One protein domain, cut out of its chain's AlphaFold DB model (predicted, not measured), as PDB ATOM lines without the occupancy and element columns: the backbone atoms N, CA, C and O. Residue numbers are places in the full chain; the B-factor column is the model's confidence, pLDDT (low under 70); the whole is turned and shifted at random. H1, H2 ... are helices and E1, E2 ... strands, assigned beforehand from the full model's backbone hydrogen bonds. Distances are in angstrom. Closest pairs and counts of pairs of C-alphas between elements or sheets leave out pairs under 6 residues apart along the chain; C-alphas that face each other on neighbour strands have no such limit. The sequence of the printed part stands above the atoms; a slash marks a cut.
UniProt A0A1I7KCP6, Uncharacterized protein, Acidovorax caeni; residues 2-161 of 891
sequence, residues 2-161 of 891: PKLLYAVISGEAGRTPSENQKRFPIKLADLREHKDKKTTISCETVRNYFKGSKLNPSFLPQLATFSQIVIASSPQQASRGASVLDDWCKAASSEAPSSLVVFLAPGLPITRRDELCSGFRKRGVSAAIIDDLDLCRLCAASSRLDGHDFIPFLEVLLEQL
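This is residues 2 to 161 of the 891 residues of an uncharacterized protein of Acidovorax caeni (UniProt A0A1I7KCP6). A strongly twisted sheet of five strands is the core, with H1 and H9 over one face, H6 over the other, and H7 packed at the edge strand E5. H8 folds back on H9 as a hairpin; H2 at one end and the loop before H6 at the other make the long axis. The printed part has 160 residues, with named elements in the order H1 H2 H3 E1 E2 H4 H5 E3 H6 E4 H7 E5 H8 H9; the mixed sheet runs E1 E2 E3 E4 E5. The class is mixed, helices and strands; the whole is compact, radius of gyration of the C-alphas 15.9 A, with spans of 52 by 30 by 29 A.

Start at E3, residues 68 to 73. E2, residues 38 to 42, is antiparallel to it, with N 39 and O 71 2.8 A apart; E1, residues 32 to 35, makes a hairpin with E2, N 33 to O 40 2.9 A. On the other side E4, residues 99 to 104, is parallel to E3, N 70 to O 100 2.9 A, and E5, residues 127 to 130, to E4, N 128 to O 101 2.9 A. H1, residues 2 to 9, is on the sheet at a height of 8.8 A; its closest C-alphas to E3 are Pro 2 and Ile 71, 5.7 A. H9, residues 151 to 159, is on the same face at 9.3 A, across the strands; C-alphas 128 and 157 are closest to each other between E5 and H9, 5.6 A. H8, residues 132 to 142, touches H9 in a helical hairpin, closest C-alphas 138 and 152, 6.1 A. H6, residues 84 to 93, is on the opposite face at 10.4 A. H7, residues 110 to 122, only grazes the sheet and touches H6 with residues 116 to 120 alone, closest C-alphas 85 and 116, 5.9 A. E3, H6, E4 and E4, H7, E5 are strand-helix-strand units, parallel neighbours joined through a helix, with right-handed crossovers. H4, residues 43 to 52, touches H5, residues 61 to 65, closest C-alphas 43 and 63, 6.2 A, and only just touches H3, residues 28 to 31, with 3 pairs within 8 A. H2, residues 17 to 23, is not on the sheet. Every O i to N i+4 pair is within hydrogen-bond range in H1, H2, H4, H6, H7, H8 and H9; H5 has 0 of 1 but 2 of 2 O i to N i+3 pairs, and H3 is too short.

Find C-alpha 68 at (19.289, 22.256, -28.414); E3 runs 16.3 A from there, and E4 15.8 A. H7, the longest helix, runs 18.1 A from C-alpha 110 at (28.407, 32.385, -5.547). H9 ends at C-alpha 159, (22.709, 36.431, -19.185).

The C-alphas farthest apart are Lys 22 and Gly 81, 52.3 A. The printed part has no cut and no long link. Mean pLDDT of the printed part is 77.8; look for values under 70 at residues 14, 20 to 29, 36, 51 to 61, 76 to 82 and 142 to 148.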
ATOM      1  N   PRO A   2      16.824  16.942 -13.513       83.00
ATOM      2  CA  PRO A   2      16.548  17.605 -14.804       83.00
ATOM      3  C   PRO A   2      15.085  17.550 -15.266       83.00
ATOM      4  O   PRO A   2      14.501  18.570 -15.611       83.00
ATOM      5  N   LYS A   3      14.457  16.372 -15.159       84.56
ATOM      6  CA  LYS A   3      13.035  16.173 -15.482       84.56
ATOM      7  C   LYS A   3      12.084  17.009 -14.614       84.56
ATOM      8  O   LYS A   3      11.061  17.465 -15.106       84.56
ATOM      9  N   LEU A   4      12.418  17.202 -13.335       81.75
ATOM     10  CA  LEU A   4      11.600  17.989 -12.406       81.75
ATOM     11  C   LEU A   4      11.717  19.482 -12.708       81.75
ATOM     12  O   LEU A   4      10.694  20.149 -12.790       81.75
ATOM     13  N   LEU A   5      12.937  19.987 -12.938       83.69
ATOM     14  CA  LEU A   5      13.115  21.382 -13.340       83.69
ATOM     15  C   LEU A   5      12.386  21.662 -14.653       83.69
ATOM     16  O   LEU A   5      11.665  22.649 -14.725       83.69
ATOM     17  N   TYR A   6      12.516  20.772 -15.647       84.25
ATOM     18  CA  TYR A   6      11.780  20.893 -16.904       84.25
ATOM     19  C   TYR A   6      10.277  21.055 -16.655       84.25
ATOM     20  O   TYR A   6       9.662  21.958 -17.211       84.25
ATOM     21  N   ALA A   7       9.681  20.215 -15.803       78.00
ATOM     22  CA  ALA A   7       8.254  20.293 -15.503       78.00
ATOM     23  C   ALA A   7       7.855  21.640 -14.868       78.00
ATOM     24  O   ALA A   7       6.758  22.129 -15.117       78.00
ATOM     25  N   VAL A   8       8.742  22.264 -14.087       78.75
ATOM     26  CA  VAL A   8       8.517  23.599 -13.511       78.75
ATOM     27  C   VAL A   8       8.611  24.688 -14.583       78.75
ATOM     28  O   VAL A   8       7.672  25.461 -14.738       78.75
ATOM     29  N   ILE A   9       9.694  24.724 -15.369       79.25
ATOM     30  CA  ILE A   9       9.915  25.762 -16.399       79.25
ATOM     31  C   ILE A   9       9.018  25.599 -17.633       79.25
ATOM     32  O   ILE A   9       8.888  26.508 -18.431       79.25
ATOM     33  N   SER A  10       8.405  24.437 -17.833       74.12
ATOM     34  CA  SER A  10       7.383  24.246 -18.868       74.12
ATOM     35  C   SER A  10       5.972  24.478 -18.328       74.12
ATOM     36  O   SER A  10       5.013  24.362 -19.080       74.12
ATOM     37  N   GLY A  11       5.814  24.764 -17.031       70.88
ATOM     38  CA  GLY A  11       4.501  24.914 -16.406       70.88
ATOM     39  C   GLY A  11       3.667  23.625 -16.371       70.88
ATOM     40  O   GLY A  11       2.458  23.696 -16.159       70.88
ATOM     41  N   GLU A  12       4.276  22.452 -16.585       72.50
ATOM     42  CA  GLU A  12       3.623  21.143 -16.431       72.50
ATOM     43  C   GLU A  12       3.343  20.812 -14.962       72.50
ATOM     44  O   GLU A  12       2.389  20.097 -14.644       72.50
ATOM     45  N   ALA A  13       4.191  21.310 -14.062       71.75
ATOM     46  CA  ALA A  13       4.075  21.081 -12.635       71.75
ATOM     47  C   ALA A  13       2.765  21.675 -12.091       71.75
ATOM     48  O   ALA A  13       2.491  22.863 -12.245       71.75
ATOM     49  N   GLY A  14       1.963  20.840 -11.425       65.81
ATOM     50  CA  GLY A  14       0.726  21.268 -10.765       65.81
ATOM     51  C   GLY A  14      -0.502  21.401 -11.674       65.81
ATOM     52  O   GLY A  14      -1.524  21.886 -11.199       65.81
ATOM     53  N   ARG A  15      -0.436  20.962 -12.941       70.25
ATOM     54  CA  ARG A  15      -1.561  21.008 -13.897       70.25
ATOM     55  C   ARG A  15      -1.958  19.622 -14.399       70.25
ATOM     56  O   ARG A  15      -1.134  18.711 -14.487       70.25
ATOM     57  N   THR A  16      -3.228  19.457 -14.755       74.06
ATOM     58  CA  THR A  16      -3.738  18.203 -15.327       74.06
ATOM     59  C   THR A  16      -3.281  18.015 -16.784       74.06
ATOM     60  O   THR A  16      -3.063  18.994 -17.504       74.06
ATOM     61  N   PRO A  17      -3.185  16.768 -17.287       70.00
ATOM     62  CA  PRO A  17      -2.839  16.505 -18.688       70.00
ATOM     63  C   PRO A  17      -3.767  17.198 -19.699       70.00
ATOM     64  O   PRO A  17      -3.305  17.639 -20.749       70.00
ATOM     65  N   SER A  18      -5.055  17.340 -19.373       70.06
ATOM     66  CA  SER A  18      -6.047  18.037 -20.199       70.06
ATOM     67  C   SER A  18      -5.835  19.550 -20.257       70.06
ATOM     68  O   SER A  18      -6.043  20.156 -21.306       70.06
ATOM     69  N   GLU A  19      -5.416  20.175 -19.155       70.12
ATOM     70  CA  GLU A  19      -5.077  21.605 -19.128       70.12
ATOM     71  C   GLU A  19      -3.798  21.869 -19.922       70.12
ATOM     72  O   GLU A  19      -3.740  22.805 -20.717       70.12
ATOM     73  N   ASN A  20      -2.811  20.983 -19.783       68.00
ATOM     74  CA  ASN A  20      -1.579  21.046 -20.556       68.00
ATOM     75  C   ASN A  20      -1.845  20.849 -22.061       68.00
ATOM     76  O   ASN A  20      -1.350  21.630 -22.865       68.00
ATOM     77  N   GLN A  21      -2.692  19.899 -22.470       67.56
ATOM     78  CA  GLN A  21      -3.069  19.733 -23.885       67.56
ATOM     79  C   GLN A  21      -3.819  20.934 -24.472       67.56
ATOM     80  O   GLN A  21      -3.682  21.214 -25.657       67.56
ATOM     81  N   LYS A  22      -4.608  21.658 -23.671       67.56
ATOM     82  CA  LYS A  22      -5.261  22.896 -24.130       67.56
ATOM     83  C   LYS A  22      -4.275  24.054 -24.293       67.56
ATOM     84  O   LYS A  22      -4.495  24.920 -25.131       67.56
ATOM     85  N   ARG A  23      -3.217  24.085 -23.479       64.00
ATOM     86  CA  ARG A  23      -2.217  25.166 -23.447       64.00
ATOM     87  C   ARG A  23      -1.101  24.972 -24.471       64.00
ATOM     88  O   ARG A  23      -0.601  25.949 -25.021       64.00
ATOM     89  N   PHE A  24      -0.718  23.725 -24.732       62.91
ATOM     90  CA  PHE A  24       0.310  23.379 -25.704       62.91
ATOM     91  C   PHE A  24      -0.352  22.840 -26.979       62.91
ATOM     92  O   PHE A  24      -0.868  21.724 -26.963       62.91
ATOM     93  N   PRO A  25      -0.314  23.583 -28.101       58.50
ATOM     94  CA  PRO A  25      -0.840  23.109 -29.384       58.50
ATOM     95  C   PRO A  25      -0.016  21.951 -29.983       58.50
ATOM     96  O   PRO A  25      -0.393  21.390 -31.008       58.50
ATOM     97  N   ILE A  26       1.103  21.585 -29.345       65.44
ATOM     98  CA  ILE A  26       2.021  20.500 -29.712       65.44
ATOM     99  C   ILE A  26       2.066  19.502 -28.546       65.44
ATOM    100  O   ILE A  26       1.932  19.896 -27.383       65.44
ATOM    101  N   LYS A  27       2.283  18.205 -28.813       67.19
ATOM    102  CA  LYS A  27       2.494  17.237 -27.729       67.19
ATOM    103  C   LYS A  27       3.777  17.611 -26.991       67.19
ATOM    104  O   LYS A  27       4.855  17.627 -27.565       67.19
ATOM    105  N   LEU A  28       3.668  17.854 -25.691       64.94
ATOM    106  CA  LEU A  28       4.786  18.205 -24.808       64.94
ATOM    107  C   LEU A  28       5.983  17.230 -24.883       64.94
ATOM    108  O   LEU A  28       7.121  17.630 -24.635       64.94
ATOM    109  N   ALA A  29       5.737  15.963 -25.230       67.06
ATOM    110  CA  ALA A  29       6.777  14.963 -25.467       67.06
ATOM    111  C   ALA A  29       7.654  15.279 -26.695       67.06
ATOM    112  O   ALA A  29       8.813  14.892 -26.711       67.06
ATOM    113  N   ASP A  30       7.145  16.028 -27.673       70.38
ATOM    114  CA  ASP A  30       7.878  16.415 -28.884       70.38
ATOM    115  C   ASP A  30       8.838  17.593 -28.619       70.38
ATOM    116  O   ASP A  30       9.735  17.873 -29.413       70.38
ATOM    117  N   LEU A  31       8.670  18.295 -27.488       70.00
ATOM    118  CA  LEU A  31       9.544  19.401 -27.078       70.00
ATOM    119  C   LEU A  31      10.824  18.925 -26.390       70.00
ATOM    120  O   LEU A  31      11.760  19.717 -26.254       70.00
ATOM    121  N   ARG A  32      10.877  17.666 -25.928       80.31
ATOM    122  CA  ARG A  32      11.982  17.184 -25.099       80.31
ATOM    123  C   ARG A  32      12.301  15.708 -25.257       80.31
ATOM    124  O   ARG A  32      11.425  14.873 -25.436       80.31
ATOM    125  N   GLU A  33      13.549  15.373 -24.977       85.31
ATOM    126  CA  GLU A  33      13.989  14.000 -24.767       85.31
ATOM    127  C   GLU A  33      14.501  13.845 -23.329       85.31
ATOM    128  O   GLU A  33      15.379  14.585 -22.878       85.31
ATOM    129  N   HIS A  34      13.952  12.884 -22.583       85.00
ATOM    130  CA  HIS A  34      14.457  12.535 -21.256       85.00
ATOM    131  C   HIS A  34      15.370  11.311 -21.347       85.00
ATOM    132  O   HIS A  34      14.923  10.232 -21.727       85.00
ATOM    133  N   LYS A  35      16.626  11.467 -20.921       81.00
ATOM    134  CA  LYS A  35      17.586  10.374 -20.697       81.00
ATOM    135  C   LYS A  35      17.931  10.314 -19.210       81.00
ATOM    136  O   LYS A  35      17.785  11.318 -18.515       81.00
ATOM    137  N   ASP A  36      18.410   9.173 -18.710       69.62
ATOM    138  CA  ASP A  36      18.511   8.865 -17.265       69.62
ATOM    139  C   ASP A  36      19.122   9.971 -16.376       69.62
ATOM    140  O   ASP A  36      18.780  10.076 -15.197       69.62
ATOM    141  N   LYS A  37      19.992  10.839 -16.918       80.69
ATOM    142  CA  LYS A  37      20.595  11.978 -16.194       80.69
ATOM    143  C   LYS A  37      20.488  13.342 -16.893       80.69
ATOM    144  O   LYS A  37      21.084  14.302 -16.399       80.69
ATOM    145  N   LYS A  38      19.768  13.451 -18.018       88.50
ATOM    146  CA  LYS A  38      19.716  14.667 -18.854       88.50
ATOM    147  C   LYS A  38      18.322  14.901 -19.441       88.50
ATOM    148  O   LYS A  38      17.543  13.970 -19.629       88.50
ATOM    149  N   THR A  39      17.977  16.153 -19.704       90.50
ATOM    150  CA  THR A  39      16.782  16.529 -20.471       90.50
ATOM    151  C   THR A  39      17.199  17.449 -21.601       90.50
ATOM    152  O   THR A  39      17.747  18.515 -21.341       90.50
ATOM    153  N   THR A  40      16.949  17.025 -22.830       90.06
ATOM    154  CA  THR A  40      17.280  17.774 -24.043       90.06
ATOM    155  C   THR A  40      16.025  18.452 -24.564       90.06
ATOM    156  O   THR A  40      14.980  17.813 -24.607       90.06
ATOM    157  N   ILE A  41      16.116  19.721 -24.948       89.06
ATOM    158  CA  ILE A  41      15.012  20.534 -25.468       89.06
ATOM    159  C   ILE A  41      15.412  21.051 -26.848       89.06
ATOM    160  O   ILE A  41      16.484  21.638 -26.990       89.06
ATOM    161  N   SER A  42      14.556  20.866 -27.853       86.75
ATOM    162  CA  SER A  42      14.799  21.393 -29.203       86.75
ATOM    163  C   SER A  42      14.549  22.903 -29.256       86.75
ATOM    164  O   SER A  42      13.432  23.358 -28.992       86.75
ATOM    165  N   CYS A  43      15.564  23.684 -29.637       84.88
ATOM    166  CA  CYS A  43      15.419  25.133 -29.798       84.88
ATOM    167  C   CYS A  43      14.472  25.482 -30.951       84.88
ATOM    168  O   CYS A  43      13.673  26.410 -30.831       84.88
ATOM    169  N   GLU A  44      14.522  24.729 -32.053       81.00
ATOM    170  CA  GLU A  44      13.630  24.921 -33.198       81.00
ATOM    171  C   GLU A  44      12.165  24.729 -32.794       81.00
ATOM    172  O   GLU A  44      11.319  25.577 -33.082       81.00
ATOM    173  N   THR A  45      11.864  23.663 -32.048       79.12
ATOM    174  CA  THR A  45      10.490  23.376 -31.623       79.12
ATOM    175  C   THR A  45       9.975  24.430 -30.639       79.12
ATOM    176  O   THR A  45       8.827  24.856 -30.752       79.12
ATOM    177  N   VAL A  46      10.821  24.914 -29.719       79.00
ATOM    178  CA  VAL A  46      10.474  26.015 -28.799       79.00
ATOM    179  C   VAL A  46      10.192  27.314 -29.564       79.00
ATOM    180  O   VAL A  46       9.207  27.995 -29.277       79.00
ATOM    181  N   ARG A  47      10.998  27.645 -30.581       77.81
ATOM    182  CA  ARG A  47      10.767  28.820 -31.440       77.81
ATOM    183  C   ARG A  47       9.463  28.703 -32.232       77.81
ATOM    184  O   ARG A  47       8.687  29.656 -32.272       77.81
ATOM    185  N   ASN A  48       9.188  27.532 -32.806       73.81
ATOM    186  CA  ASN A  48       7.943  27.262 -33.528       73.81
ATOM    187  C   ASN A  48       6.718  27.344 -32.607       73.81
ATOM    188  O   ASN A  48       5.698  27.912 -32.999       73.81
ATOM    189  N   TYR A  49       6.833  26.844 -31.373       74.31
ATOM    190  CA  TYR A  49       5.802  26.986 -30.344       74.31
ATOM    191  C   TYR A  49       5.493  28.459 -30.062       74.31
ATOM    192  O   TYR A  49       4.341  28.875 -30.175       74.31
ATOM    193  N   PHE A  50       6.513  29.272 -29.775       72.69
ATOM    194  CA  PHE A  50       6.318  30.695 -29.505       72.69
ATOM    195  C   PHE A  50       5.684  31.445 -30.682       72.69
ATOM    196  O   PHE A  50       4.758  32.236 -30.489       72.69
ATOM    197  N   LYS A  51       6.125  31.142 -31.909       68.38
ATOM    198  CA  LYS A  51       5.532  31.687 -33.135       68.38
ATOM    199  C   LYS A  51       4.046  31.324 -33.248       68.38
ATOM    200  O   LYS A  51       3.222  32.203 -33.487       68.38
ATOM    201  N   GLY A  52       3.694  30.054 -33.042       65.50
ATOM    202  CA  GLY A  52       2.318  29.559 -33.148       65.50
ATOM    203  C   GLY A  52       1.381  30.081 -32.056       65.50
ATOM    204  O   GLY A  52       0.219  30.376 -32.326       65.50
ATOM    205  N   SER A  53       1.879  30.263 -30.833       64.12
ATOM    206  CA  SER A  53       1.079  30.779 -29.717       64.12
ATOM    207  C   SER A  53       0.833  32.289 -29.783       64.12
ATOM    208  O   SER A  53       0.189  32.818 -28.880       64.12
ATOM    209  N   LYS A  54       1.367  33.007 -30.788       61.84
ATOM    210  CA  LYS A  54       1.378  34.487 -30.875       61.84
ATOM    211  C   LYS A  54       1.933  35.184 -29.630       61.84
ATOM    212  O   LYS A  54       1.915  36.409 -29.532       61.84
ATOM    213  N   LEU A  55       2.505  34.404 -28.717       56.66
ATOM    214  CA  LEU A  55       3.449  34.821 -27.709       56.66
ATOM    215  C   LEU A  55       4.730  35.100 -28.479       56.66
ATOM    216  O   LEU A  55       5.683  34.353 -28.330       56.66
ATOM    217  N   ASN A  56       4.709  36.092 -29.380       54.81
ATOM    218  CA  ASN A  56       5.891  36.517 -30.101       54.81
ATOM    219  C   ASN A  56       6.844  36.990 -29.015       54.81
ATOM    220  O   ASN A  56       6.634  38.084 -28.470       54.81
ATOM    221  N   PRO A  57       7.841  36.184 -28.618       50.47
ATOM    222  CA  PRO A  57       8.823  36.688 -27.726       50.47
ATOM    223  C   PRO A  57       9.608  37.555 -28.691       50.47
ATOM    224  O   PRO A  57      10.455  37.065 -29.435       50.47
ATOM    225  N   SER A  58       9.349  38.850 -28.684       49.28
ATOM    226  CA  SER A  58      10.292  39.829 -29.180       49.28
ATOM    227  C   SER A  58      11.655  39.734 -28.461       49.28
ATOM    228  O   SER A  58      12.292  40.763 -28.304       49.28
ATOM    229  N   PHE A  59      12.099  38.560 -27.974       54.09
ATOM    230  CA  PHE A  59      12.995  38.374 -26.843       54.09
ATOM    231  C   PHE A  59      14.267  37.571 -27.115       54.09
ATOM    232  O   PHE A  59      15.265  37.898 -26.485       54.09
ATOM    233  N   LEU A  60      14.304  36.571 -28.009       62.88
ATOM    234  CA  LEU A  60      15.474  35.674 -28.061       62.88
ATOM    235  C   LEU A  60      15.906  35.258 -29.477       62.88
ATOM    236  O   LEU A  60      15.959  34.056 -29.762       62.88
ATOM    237  N   PRO A  61      16.259  36.199 -30.378       62.69
ATOM    238  CA  PRO A  61      16.909  35.842 -31.641       62.69
ATOM    239  C   PRO A  61      18.074  34.860 -31.436       62.69
ATOM    240  O   PRO A  61      18.302  34.001 -32.284       62.69
ATOM    241  N   GLN A  62      18.780  34.947 -30.312       74.12
ATOM    242  CA  GLN A  62      19.907  34.102 -29.915       74.12
ATOM    243  C   GLN A  62      19.592  32.606 -29.883       74.12
ATOM    244  O   GLN A  62      20.492  31.800 -30.098       74.12
ATOM    245  N   LEU A  63      18.335  32.208 -29.638       76.56
ATOM    246  CA  LEU A  63      17.964  30.790 -29.643       76.56
ATOM    247  C   LEU A  63      18.192  30.131 -31.002       76.56
ATOM    248  O   LEU A  63      18.430  28.932 -31.056       76.56
ATOM    249  N   ALA A  64      18.150  30.906 -32.090       75.50
ATOM    250  CA  ALA A  64      18.455  30.409 -33.429       75.50
ATOM    251  C   ALA A  64      19.912  29.938 -33.580       75.50
ATOM    252  O   ALA A  64      20.204  29.174 -34.494       75.50
ATOM    253  N   THR A  65      20.817  30.388 -32.706       78.31
ATOM    254  CA  THR A  65      22.232  29.995 -32.707       78.31
ATOM    255  C   THR A  65      22.435  28.584 -32.146       78.31
ATOM    256  O   THR A  65      23.446  27.946 -32.438       78.31
ATOM    257  N   PHE A  66      21.485  28.081 -31.351       85.00
ATOM    258  CA  PHE A  66      21.596  26.793 -30.674       85.00
ATOM    259  C   PHE A  66      20.680  25.754 -31.308       85.00
ATOM    260  O   PHE A  66      19.520  26.030 -31.605       85.00
ATOM    261  N   SER A  67      21.178  24.528 -31.458       86.62
ATOM    262  CA  SER A  67      20.366  23.394 -31.913       86.62
ATOM    263  C   SER A  67      19.443  22.898 -30.795       86.62
ATOM    264  O   SER A  67      18.256  22.643 -31.011       86.62
ATOM    265  N   GLN A  68      19.977  22.811 -29.575       91.12
ATOM    266  CA  GLN A  68      19.289  22.256 -28.414       91.12
ATOM    267  C   GLN A  68      19.776  22.858 -27.089       91.12
ATOM    268  O   GLN A  68      20.917  23.314 -26.973       91.12
ATOM    269  N   ILE A  69      18.923  22.788 -26.065       92.38
ATOM    270  CA  ILE A  69      19.259  23.074 -24.664       92.38
ATOM    271  C   ILE A  69      19.349  21.746 -23.914       92.38
ATOM    272  O   ILE A  69      18.388  20.975 -23.907       92.38
ATOM    273  N   VAL A  70      20.477  21.474 -23.260       93.25
ATOM    274  CA  VAL A  70      20.711  20.224 -22.521       93.25
ATOM    275  C   VAL A  70      20.776  20.509 -21.026       93.25
ATOM    276  O   VAL A  70      21.781  21.000 -20.524       93.25
ATOM    277  N   ILE A  71      19.719  20.165 -20.295       93.25
ATOM    278  CA  ILE A  71      19.673  20.259 -18.833       93.25
ATOM    279  C   ILE A  71      20.309  19.002 -18.238       93.25
ATOM    280  O   ILE A  71      19.763  17.900 -18.353       93.25
ATOM    281  N   ALA A  72      21.441  19.161 -17.562       91.94
ATOM    282  CA  ALA A  72      22.212  18.084 -16.958       91.94
ATOM    283  C   ALA A  72      22.456  18.338 -15.464       91.94
ATOM    284  O   ALA A  72      22.440  19.467 -14.981       91.94
ATOM    285  N   SER A  73      22.688  17.268 -14.707       87.94
ATOM    286  CA  SER A  73      23.183  17.418 -13.330       87.94
ATOM    287  C   SER A  73      24.645  17.872 -13.360       87.94
ATOM    288  O   SER A  73      25.369  17.504 -14.286       87.94
ATOM    289  N   SER A  74      25.075  18.647 -12.363       84.88
ATOM    290  CA  SER A  74      26.481  19.050 -12.238       84.88
ATOM    291  C   SER A  74      27.432  17.833 -12.262       84.88
ATOM    292  O   SER A  74      27.103  16.781 -11.694       84.88
ATOM    293  N   PRO A  75      28.595  17.932 -12.936       83.44
ATOM    294  CA  PRO A  75      29.599  16.874 -12.934       83.44
ATOM    295  C   PRO A  75      30.061  16.554 -11.509       83.44
ATOM    296  O   PRO A  75      30.347  17.456 -10.720       83.44
ATOM    297  N   GLN A  76      30.163  15.266 -11.178       67.44
ATOM    298  CA  GLN A  76      30.804  14.838  -9.934       67.44
ATOM    299  C   GLN A  76      32.312  15.092 -10.053       67.44
ATOM    300  O   GLN A  76      32.908  14.703 -11.054       67.44
ATOM    301  N   GLN A  77      32.916  15.748  -9.056       59.69
ATOM    302  CA  GLN A  77      34.353  16.046  -9.045       59.69
ATOM    303  C   GLN A  77      35.164  14.759  -9.241       59.69
ATOM    304  O   GLN A  77      35.092  13.849  -8.411       59.69
ATOM    305  N   ALA A  78      35.941  14.678 -10.324       45.59
ATOM    306  CA  ALA A  78      36.878  13.585 -10.515       45.59
ATOM    307  C   ALA A  78      38.196  13.897  -9.782       45.59
ATOM    308  O   ALA A  78      38.756  14.985  -9.864       45.59
ATOM    309  N   SER A  79      38.648  12.909  -9.018       42.88
ATOM    310  CA  SER A  79      39.928  12.736  -8.323       42.88
ATOM    311  C   SER A  79      41.109  13.656  -8.704       42.88
ATOM    312  O   SER A  79      41.491  13.761  -9.862       42.88
ATOM    313  N   ARG A  80      41.751  14.213  -7.658       43.69
ATOM    314  CA  ARG A  80      43.098  14.833  -7.568       43.69
ATOM    315  C   ARG A  80      43.832  15.090  -8.902       43.69
ATOM    316  O   ARG A  80      44.527  14.210  -9.400       43.69
ATOM    317  N   GLY A  81      43.805  16.343  -9.367       52.25
ATOM    318  CA  GLY A  81      44.791  16.884 -10.317       52.25
ATOM    319  C   GLY A  81      44.231  17.753 -11.448       52.25
ATOM    320  O   GLY A  81      44.973  18.577 -11.973       52.25
ATOM    321  N   ALA A  82      42.949  17.618 -11.804       54.97
ATOM    322  CA  ALA A  82      42.291  18.462 -12.809       54.97
ATOM    323  C   ALA A  82      41.592  19.676 -12.164       54.97
ATOM    324  O   ALA A  82      41.097  19.587 -11.037       54.97
ATOM    325  N   SER A  83      41.552  20.817 -12.863       75.25
ATOM    326  CA  SER A  83      40.767  21.974 -12.419       75.25
ATOM    327  C   SER A  83      39.277  21.652 -12.532       75.25
ATOM    328  O   SER A  83      38.845  21.118 -13.548       75.25
ATOM    329  N   VAL A  84      38.468  22.021 -11.531       82.19
ATOM    330  CA  VAL A  84      37.000  21.832 -11.537       82.19
ATOM    331  C   VAL A  84      36.365  22.397 -12.818       82.19
ATOM    332  O   VAL A  84      35.441  21.806 -13.367       82.19
ATOM    333  N   LEU A  85      36.906  23.500 -13.341       86.12
ATOM    334  CA  LEU A  85      36.471  24.098 -14.602       86.12
ATOM    335  C   LEU A  85      36.685  23.170 -15.812       86.12
ATOM    336  O   LEU A  85      35.861  23.154 -16.722       86.12
ATOM    337  N   ASP A  86      37.770  22.390 -15.841       86.62
ATOM    338  CA  ASP A  86      38.078  21.491 -16.959       86.62
ATOM    339  C   ASP A  86      37.046  20.376 -17.086       86.62
ATOM    340  O   ASP A  86      36.628  20.060 -18.199       86.62
ATOM    341  N   ASP A  87      36.604  19.813 -15.964       86.75
ATOM    342  CA  ASP A  87      35.595  18.753 -15.953       86.75
ATOM    343  C   ASP A  87      34.241  19.266 -16.451       86.75
ATOM    344  O   ASP A  87      33.562  18.590 -17.225       86.75
ATOM    345  N   TRP A  88      33.870  20.492 -16.074       91.06
ATOM    346  CA  TRP A  88      32.630  21.117 -16.532       91.06
ATOM    347  C   TRP A  88      32.688  21.505 -18.008       91.06
ATOM    348  O   TRP A  88      31.742  21.226 -18.745       91.06
ATOM    349  N   CYS A  89      33.806  22.070 -18.473       88.75
ATOM    350  CA  CYS A  89      34.009  22.340 -19.895       88.75
ATOM    351  C   CYS A  89      33.960  21.049 -20.719       88.75
ATOM    352  O   CYS A  89      33.262  21.004 -21.723       88.75
ATOM    353  N   LYS A  90      34.639  19.979 -20.279       88.50
ATOM    354  CA  LYS A  90      34.595  18.672 -20.956       88.50
ATOM    355  C   LYS A  90      33.184  18.100 -21.000       88.50
ATOM    356  O   LYS A  90      32.777  17.585 -22.037       88.50
ATOM    357  N   ALA A  91      32.433  18.202 -19.903       87.88
ATOM    358  CA  ALA A  91      31.048  17.752 -19.861       87.88
ATOM    359  C   ALA A  91      30.174  18.530 -20.856       87.88
ATOM    360  O   ALA A  91      29.403  17.910 -21.586       87.88
ATOM    361  N   ALA A  92      30.335  19.853 -20.946       89.31
ATOM    362  CA  ALA A  92      29.599  20.673 -21.905       89.31
ATOM    363  C   ALA A  92      29.995  20.368 -23.361       89.31
ATOM    364  O   ALA A  92      29.133  20.184 -24.214       89.31
ATOM    365  N   SER A  93      31.295  20.239 -23.639       86.56
ATOM    366  CA  SER A  93      31.823  19.930 -24.975       86.56
ATOM    367  C   SER A  93      31.558  18.494 -25.441       86.56
ATOM    368  O   SER A  93      31.792  18.195 -26.607       86.56
ATOM    369  N   SER A  94      31.096  17.603 -24.558       86.81
ATOM    370  CA  SER A  94      30.703  16.232 -24.924       86.81
ATOM    371  C   SER A  94      29.327  16.140 -25.594       86.81
ATOM    372  O   SER A  94      28.975  15.086 -26.120       86.81
ATOM    373  N   GLU A  95      28.549  17.225 -25.562       89.06
ATOM    374  CA  GLU A  95      27.249  17.315 -26.226       89.06
ATOM    375  C   GLU A  95      27.385  17.640 -27.719       89.06
ATOM    376  O   GLU A  95      28.465  17.952 -28.222       89.06
ATOM    377  N   ALA A  96      26.264  17.579 -28.445       82.25
ATOM    378  CA  ALA A  96      26.249  17.909 -29.865       82.25
ATOM    379  C   ALA A  96      26.738  19.354 -30.123       82.25
ATOM    380  O   ALA A  96      26.524  20.236 -29.279       82.25
ATOM    381  N   PRO A  97      27.330  19.633 -31.298       81.56
ATOM    382  CA  PRO A  97      27.705  20.989 -31.686       81.56
ATOM    383  C   PRO A  97      26.541  21.978 -31.531       81.56
ATOM    384  O   PRO A  97      25.381  21.644 -31.788       81.56
ATOM    385  N   SER A  98      26.863  23.200 -31.100       83.88
ATOM    386  CA  SER A  98      25.888  24.275 -30.860       83.88
ATOM    387  C   SER A  98      24.818  23.955 -29.802       83.88
ATOM    388  O   SER A  98      23.729  24.528 -29.832       83.88
ATOM    389  N   SER A  99      25.109  23.061 -28.852       89.88
ATOM    390  CA  SER A  99      24.253  22.847 -27.678       89.88
ATOM    391  C   SER A  99      24.500  23.916 -26.611       89.88
ATOM    392  O   SER A  99      25.648  24.251 -26.319       89.88
ATOM    393  N   LEU A 100      23.428  24.402 -25.983       92.06
ATOM    394  CA  LEU A 100      23.492  25.196 -24.756       92.06
ATOM    395  C   LEU A 100      23.331  24.266 -23.549       92.06
ATOM    396  O   LEU A 100      22.245  23.733 -23.307       92.06
ATOM    397  N   VAL A 101      24.409  24.040 -22.798       93.50
ATOM    398  CA  VAL A 101      24.405  23.091 -21.674       93.50
ATOM    399  C   VAL A 101      24.076  23.806 -20.368       93.50
ATOM    400  O   VAL A 101      24.717  24.782 -20.001       93.50
ATOM    401  N   VAL A 102      23.078  23.305 -19.647       94.44
ATOM    402  CA  VAL A 102      22.582  23.885 -18.397       94.44
ATOM    403  C   VAL A 102      22.857  22.923 -17.252       94.44
ATOM    404  O   VAL A 102      22.266  21.843 -17.182       94.44
ATOM    405  N   PHE A 103      23.743  23.308 -16.340       93.38
ATOM    406  CA  PHE A 103      24.112  22.499 -15.184       93.38
ATOM    407  C   PHE A 103      23.269  22.846 -13.960       93.38
ATOM    408  O   PHE A 103      23.229  23.990 -13.517       93.38
ATOM    409  N   LEU A 104      22.638  21.831 -13.371       91.81
ATOM    410  CA  LEU A 104      21.924  21.962 -12.102       91.81
ATOM    411  C   LEU A 104      22.899  21.803 -10.939       91.81
ATOM    412  O   LEU A 104      23.441  20.709 -10.724       91.81
ATOM    413  N   ALA A 105      23.111  22.887 -10.196       90.00
ATOM    414  CA  ALA A 105      24.100  22.966  -9.125       90.00
ATOM    415  C   ALA A 105      23.535  23.658  -7.867       90.00
ATOM    416  O   ALA A 105      24.027  24.715  -7.475       90.00
ATOM    417  N   PRO A 106      22.504  23.078  -7.221       84.12
ATOM    418  CA  PRO A 106      22.013  23.598  -5.947       84.12
ATOM    419  C   PRO A 106      23.117  23.539  -4.881       84.12
ATOM    420  O   PRO A 106      23.898  22.583  -4.840       84.12
ATOM    421  N   GLY A 107      23.183  24.550  -4.017       83.56
ATOM    422  CA  GLY A 107      24.204  24.695  -2.980       83.56
ATOM    423  C   GLY A 107      25.579  25.149  -3.481       83.56
ATOM    424  O   GLY A 107      26.544  25.087  -2.716       83.56
ATOM    425  N   LEU A 108      25.708  25.579  -4.743       85.81
ATOM    426  CA  LEU A 108      26.959  26.121  -5.275       85.81
ATOM    427  C   LEU A 108      27.224  27.521  -4.684       85.81
ATOM    428  O   LEU A 108      26.392  28.410  -4.842       85.81
ATOM    429  N   PRO A 109      28.378  27.765  -4.031       84.19
ATOM    430  CA  PRO A 109      28.717  29.101  -3.551       84.19
ATOM    431  C   PRO A 109      28.854  30.101  -4.705       84.19
ATOM    432  O   PRO A 109      29.451  29.770  -5.731       84.19
ATOM    433  N   ILE A 110      28.401  31.343  -4.504       81.88
ATOM    434  CA  ILE A 110      28.407  32.385  -5.547       81.88
ATOM    435  C   ILE A 110      29.805  32.636  -6.131       81.88
ATOM    436  O   ILE A 110      29.976  32.672  -7.340       81.88
ATOM    437  N   THR A 111      30.845  32.631  -5.290       81.19
ATOM    438  CA  THR A 111      32.238  32.794  -5.738       81.19
ATOM    439  C   THR A 111      32.690  31.682  -6.687       81.19
ATOM    440  O   THR A 111      33.438  31.931  -7.626       81.19
ATOM    441  N   ARG A 112      32.217  30.446  -6.479       84.31
ATOM    442  CA  ARG A 112      32.503  29.312  -7.371       84.31
ATOM    443  C   ARG A 112      31.683  29.367  -8.653       84.31
ATOM    444  O   ARG A 112      32.186  28.953  -9.696       84.31
ATOM    445  N   ARG A 113      30.443  29.855  -8.582       85.19
ATOM    446  CA  ARG A 113      29.618  30.122  -9.764       85.19
ATOM    447  C   ARG A 113      30.305  31.139 -10.669       85.19
ATOM    448  O   ARG A 113      30.505  30.839 -11.841       85.19
ATOM    449  N   ASP A 114      30.760  32.255 -10.107       83.12
ATOM    450  CA  ASP A 114      31.456  33.309 -10.848       83.12
ATOM    451  C   ASP A 114      32.732  32.785 -11.519       83.12
ATOM    452  O   ASP A 114      32.941  33.007 -12.711       83.12
ATOM    453  N   GLU A 115      33.551  32.007 -10.799       84.88
ATOM    454  CA  GLU A 115      34.747  31.354 -11.354       84.88
ATOM    455  C   GLU A 115      34.420  30.447 -12.557       84.88
ATOM    456  O   GLU A 115      35.114  30.490 -13.579       84.88
ATOM    457  N   LEU A 116      33.371  29.624 -12.449       88.25
ATOM    458  CA  LEU A 116      32.960  28.697 -13.506       88.25
ATOM    459  C   LEU A 116      32.382  29.435 -14.715       88.25
ATOM    460  O   LEU A 116      32.818  29.186 -15.838       88.25
ATOM    461  N   CYS A 117      31.460  30.375 -14.498       86.50
ATOM    462  CA  CYS A 117      30.872  31.199 -15.552       86.50
ATOM    463  C   CYS A 117      31.945  32.030 -16.277       86.50
ATOM    464  O   CYS A 117      31.991  32.032 -17.508       86.50
ATOM    465  N   SER A 118      32.870  32.656 -15.537       84.12
ATOM    466  CA  SER A 118      34.045  33.350 -16.093       84.12
ATOM    467  C   SER A 118      34.882  32.413 -16.964       84.12
ATOM    468  O   SER A 118      35.282  32.756 -18.081       84.12
ATOM    469  N   GLY A 119      35.117  31.193 -16.475       86.25
ATOM    470  CA  GLY A 119      35.840  30.149 -17.187       86.25
ATOM    471  C   GLY A 119      35.156  29.692 -18.476       86.25
ATOM    472  O   GLY A 119      35.837  29.544 -19.494       86.25
ATOM    473  N   PHE A 120      33.831  29.511 -18.471       88.25
ATOM    474  CA  PHE A 120      33.057  29.160 -19.667       88.25
ATOM    475  C   PHE A 120      33.147  30.248 -20.729       88.25
ATOM    476  O   PHE A 120      33.497  29.945 -21.872       88.25
ATOM    477  N   ARG A 121      32.946  31.515 -20.346       85.00
ATOM    478  CA  ARG A 121      33.037  32.662 -21.264       85.00
ATOM    479  C   ARG A 121      34.429  32.786 -21.881       85.00
ATOM    480  O   ARG A 121      34.551  32.869 -23.099       85.00
ATOM    481  N   LYS A 122      35.491  32.706 -21.067       83.25
ATOM    482  CA  LYS A 122      36.892  32.770 -21.540       83.25
ATOM    483  C   LYS A 122      37.245  31.653 -22.524       83.25
ATOM    484  O   LYS A 122      38.080  31.858 -23.398       83.25
ATOM    485  N   ARG A 123      36.631  30.477 -22.376       85.00
ATOM    486  CA  ARG A 123      36.851  29.307 -23.242       85.00
ATOM    487  C   ARG A 123      35.858  29.213 -24.404       85.00
ATOM    488  O   ARG A 123      35.953  28.266 -25.177       85.00
ATOM    489  N   GLY A 124      34.916  30.153 -24.525       83.31
ATOM    490  CA  GLY A 124      33.871  30.126 -25.553       83.31
ATOM    491  C   GLY A 124      32.917  28.933 -25.431       83.31
ATOM    492  O   GLY A 124      32.386  28.465 -26.434       83.31
ATOM    493  N   VAL A 125      32.732  28.399 -24.222       87.62
ATOM    494  CA  VAL A 125      31.837  27.264 -23.968       87.62
ATOM    495  C   VAL A 125      30.429  27.786 -23.692       87.62
ATOM    496  O   VAL A 125      30.220  28.539 -22.743       87.62
ATOM    497  N   SER A 126      29.454  27.347 -24.489       90.12
ATOM    498  CA  SER A 126      28.032  27.678 -24.325       90.12
ATOM    499  C   SER A 126      27.404  26.888 -23.174       90.12
ATOM    500  O   SER A 126      26.686  25.907 -23.388       90.12
ATOM    501  N   ALA A 127      27.704  27.293 -21.942       91.38
ATOM    502  CA  ALA A 127      27.180  26.670 -20.736       91.38
ATOM    503  C   ALA A 127      26.655  27.698 -19.726       91.38
ATOM    504  O   ALA A 127      27.193  28.796 -19.602       91.38
ATOM    505  N   ALA A 128      25.624  27.300 -18.985       91.81
ATOM    506  CA  ALA A 128      25.000  28.071 -17.916       91.81
ATOM    507  C   ALA A 128      24.768  27.187 -16.680       91.81
ATOM    508  O   ALA A 128      24.709  25.956 -16.768       91.81
ATOM    509  N   ILE A 129      24.639  27.816 -15.519       92.06
ATOM    510  CA  ILE A 129      24.430  27.175 -14.222       92.06
ATOM    511  C   ILE A 129      23.079  27.632 -13.675       92.06
ATOM    512  O   ILE A 129      22.751  28.806 -13.762       92.06
ATOM    513  N   ILE A 130      22.303  26.705 -13.113       91.50
ATOM    514  CA  ILE A 130      21.105  27.018 -12.328       91.50
ATOM    515  C   ILE A 130      21.376  26.604 -10.882       91.50
ATOM    516  O   ILE A 130      21.525  25.409 -10.588       91.50
ATOM    517  N   ASP A 131      21.455  27.601 -10.006       89.38
ATOM    518  CA  ASP A 131      21.667  27.473  -8.563       89.38
ATOM    519  C   ASP A 131      20.402  27.854  -7.764       89.38
ATOM    520  O   ASP A 131      19.305  27.984  -8.313       89.38
ATOM    521  N   ASP A 132      20.537  28.015  -6.446       87.50
ATOM    522  CA  ASP A 132      19.418  28.359  -5.564       87.50
ATOM    523  C   ASP A 132      18.849  29.768  -5.832       87.50
ATOM    524  O   ASP A 132      17.642  29.986  -5.677       87.50
ATOM    525  N   LEU A 133      19.685  30.721  -6.267       84.69
ATOM    526  CA  LEU A 133      19.269  32.089  -6.581       84.69
ATOM    527  C   LEU A 133      18.457  32.118  -7.876       84.69
ATOM    528  O   LEU A 133      17.379  32.720  -7.924       84.69
ATOM    529  N   ASP A 134      18.932  31.423  -8.907       87.50
ATOM    530  CA  ASP A 134      18.233  31.318 -10.185       87.50
ATOM    531  C   ASP A 134      16.889  30.597 -10.024       87.50
ATOM    532  O   ASP A 134      15.882  31.029 -10.586       87.50
ATOM    533  N   LEU A 135      16.815  29.565  -9.177       84.94
ATOM    534  CA  LEU A 135      15.541  28.932  -8.822       84.94
ATOM    535  C   LEU A 135      14.569  29.921  -8.162       84.94
ATOM    536  O   LEU A 135      13.389  29.939  -8.516       84.94
ATOM    537  N   CYS A 136      15.048  30.788  -7.265       84.12
ATOM    538  CA  CYS A 136      14.216  31.839  -6.673       84.12
ATOM    539  C   CYS A 136      13.713  32.837  -7.730       84.12
ATOM    540  O   CYS A 136      12.533  33.199  -7.709       84.12
ATOM    541  N   ARG A 137      14.570  33.244  -8.681       83.56
ATOM    542  CA  ARG A 137      14.191  34.120  -9.811       83.56
ATOM    543  C   ARG A 137      13.091  33.483 -10.663       83.56
ATOM    544  O   ARG A 137      12.093  34.138 -10.962       83.56
ATOM    545  N   LEU A 138      13.239  32.200 -10.994       81.94
ATOM    546  CA  LEU A 138      12.254  31.434 -11.766       81.94
ATOM    547  C   LEU A 138      10.909  31.326 -11.038       81.94
ATOM    548  O   LEU A 138       9.861  31.591 -11.632       81.94
ATOM    549  N   CYS A 139      10.924  31.001  -9.744       77.94
ATOM    550  CA  CYS A 139       9.709  30.931  -8.931       77.94
ATOM    551  C   CYS A 139       9.008  32.294  -8.832       77.94
ATOM    552  O   CYS A 139       7.792  32.371  -9.014       77.94
ATOM    553  N   ALA A 140       9.751  33.381  -8.614       77.12
ATOM    554  CA  ALA A 140       9.181  34.725  -8.552       77.12
ATOM    555  C   ALA A 140       8.525  35.136  -9.882       77.12
ATOM    556  O   ALA A 140       7.411  35.663  -9.882       77.12
ATOM    557  N   ALA A 141       9.166  34.847 -11.018       70.31
ATOM    558  CA  ALA A 141       8.632  35.163 -12.343       70.31
ATOM    559  C   ALA A 141       7.354  34.370 -12.673       70.31
ATOM    560  O   ALA A 141       6.402  34.935 -13.217       70.31
ATOM    561  N   SER A 142       7.291  33.095 -12.267       63.50
ATOM    562  CA  SER A 142       6.127  32.222 -12.500       63.50
ATOM    563  C   SER A 142       4.828  32.719 -11.847       63.50
ATOM    564  O   SER A 142       3.744  32.387 -12.310       63.50
ATOM    565  N   SER A 143       4.926  33.566 -10.815       59.16
ATOM    566  CA  SER A 143       3.767  34.156 -10.129       59.16
ATOM    567  C   SER A 143       3.149  35.367 -10.843       59.16
ATOM    568  O   SER A 143       2.040  35.772 -10.503       59.16
ATOM    569  N   ARG A 144       3.862  35.973 -11.805       54.41
ATOM    570  CA  ARG A 144       3.461  37.227 -12.475       54.41
ATOM    571  C   ARG A 144       3.085  37.058 -13.944       54.41
ATOM    572  O   ARG A 144       2.419  37.926 -14.496       54.41
ATOM    573  N   LEU A 145       3.551  35.990 -14.585       54.72
ATOM    574  CA  LEU A 145       3.474  35.806 -16.030       54.72
ATOM    575  C   LEU A 145       2.609  34.584 -16.361       54.72
ATOM    576  O   LEU A 145       3.122  33.488 -16.583       54.72
ATOM    577  N   ASP A 146       1.290  34.775 -16.406       51.84
ATOM    578  CA  ASP A 146       0.336  33.756 -16.858       51.84
ATOM    579  C   ASP A 146       0.577  33.415 -18.342       51.84
ATOM    580  O   ASP A 146       0.009  34.033 -19.238       51.84
ATOM    581  N   GLY A 147       1.444  32.435 -18.627       52.97
ATOM    582  CA  GLY A 147       1.651  31.936 -19.998       52.97
ATOM    583  C   GLY A 147       3.090  31.886 -20.508       52.97
ATOM    584  O   GLY A 147       3.320  31.276 -21.547       52.97
ATOM    585  N   HIS A 148       4.065  32.481 -19.816       60.22
ATOM    586  CA  HIS A 148       5.434  32.645 -20.336       60.22
ATOM    587  C   HIS A 148       6.442  31.664 -19.716       60.22
ATOM    588  O   HIS A 148       7.521  32.070 -19.294       60.22
ATOM    589  N   ASP A 149       6.100  30.375 -19.661       70.81
ATOM    590  CA  ASP A 149       6.769  29.400 -18.781       70.81
ATOM    591  C   ASP A 149       8.290  29.257 -19.074       70.81
ATOM    592  O   ASP A 149       9.101  29.221 -18.148       70.81
ATOM    593  N   PHE A 150       8.711  29.323 -20.345       76.56
ATOM    594  CA  PHE A 150      10.125  29.208 -20.740       76.56
ATOM    595  C   PHE A 150      10.920  30.524 -20.729       76.56
ATOM    596  O   PHE A 150      12.148  30.481 -20.700       76.56
ATOM    597  N   ILE A 151      10.273  31.693 -20.790       77.31
ATOM    598  CA  ILE A 151      10.979  32.968 -21.036       77.31
ATOM    599  C   ILE A 151      11.946  33.321 -19.895       77.31
ATOM    600  O   ILE A 151      13.123  33.524 -20.190       77.31
ATOM    601  N   PRO A 152      11.525  33.306 -18.612       80.50
ATOM    602  CA  PRO A 152      12.429  33.616 -17.504       80.50
ATOM    603  C   PRO A 152      13.630  32.672 -17.443       80.50
ATOM    604  O   PRO A 152      14.738  33.092 -17.129       80.50
ATOM    605  N   PHE A 153      13.425  31.394 -17.781       85.94
ATOM    606  CA  PHE A 153      14.506  30.417 -17.866       85.94
ATOM    607  C   PHE A 153      15.527  30.810 -18.921       85.94
ATOM    608  O   PHE A 153      16.713  30.878 -18.625       85.94
ATOM    609  N   LEU A 154      15.075  31.129 -20.127       84.44
ATOM    610  CA  LEU A 154      15.964  31.493 -21.219       84.44
ATOM    611  C   LEU A 154      16.722  32.803 -20.963       84.44
ATOM    612  O   LEU A 154      17.903  32.876 -21.289       84.44
ATOM    613  N   GLU A 155      16.085  33.802 -20.349       80.06
ATOM    614  CA  GLU A 155      16.748  35.052 -19.946       80.06
ATOM    615  C   GLU A 155      17.885  34.789 -18.949       80.06
ATOM    616  O   GLU A 155      18.999  35.273 -19.152       80.06
ATOM    617  N   VAL A 156      17.644  33.942 -17.938       84.56
ATOM    618  CA  VAL A 156      18.676  33.514 -16.976       84.56
ATOM    619  C   VAL A 156      19.834  32.798 -17.674       84.56
ATOM    620  O   VAL A 156      20.990  33.008 -17.309       84.56
ATOM    621  N   LEU A 157      19.559  31.960 -18.681       87.31
ATOM    622  CA  LEU A 157      20.626  31.271 -19.413       87.31
ATOM    623  C   LEU A 157      21.471  32.239 -20.246       87.31
ATOM    624  O   LEU A 157      22.697  32.164 -20.203       87.31
ATOM    625  N   LEU A 158      20.836  33.122 -21.023       82.38
ATOM    626  CA  LEU A 158      21.539  34.013 -21.952       82.38
ATOM    627  C   LEU A 158      22.373  35.080 -21.239       82.38
ATOM    628  O   LEU A 158      23.439  35.437 -21.740       82.38
ATOM    629  N   GLU A 159      21.936  35.542 -20.065       82.00
ATOM    630  CA  GLU A 159      22.709  36.431 -19.185       82.00
ATOM    631  C   GLU A 159      24.089  35.838 -18.836       82.00
ATOM    632  O   GLU A 159      25.079  36.563 -18.695       82.00
ATOM    633  N   GLN A 160      24.187  34.508 -18.753       85.31
ATOM    634  CA  GLN A 160      25.411  33.817 -18.358       85.31
ATOM    635  C   GLN A 160      26.406  33.595 -19.505       85.31
ATOM    636  O   GLN A 160      27.577  33.313 -19.234       85.31
ATOM    637  N   LEU A 161      25.988  33.750 -20.762       84.44
ATOM    638  CA  LEU A 161      26.811  33.456 -21.938       84.44
ATOM    639  C   LEU A 161      27.791  34.578 -22.300       84.44
ATOM    640  O   LEU A 161      27.707  35.707 -21.807       84.44
TER     641      LEU A 161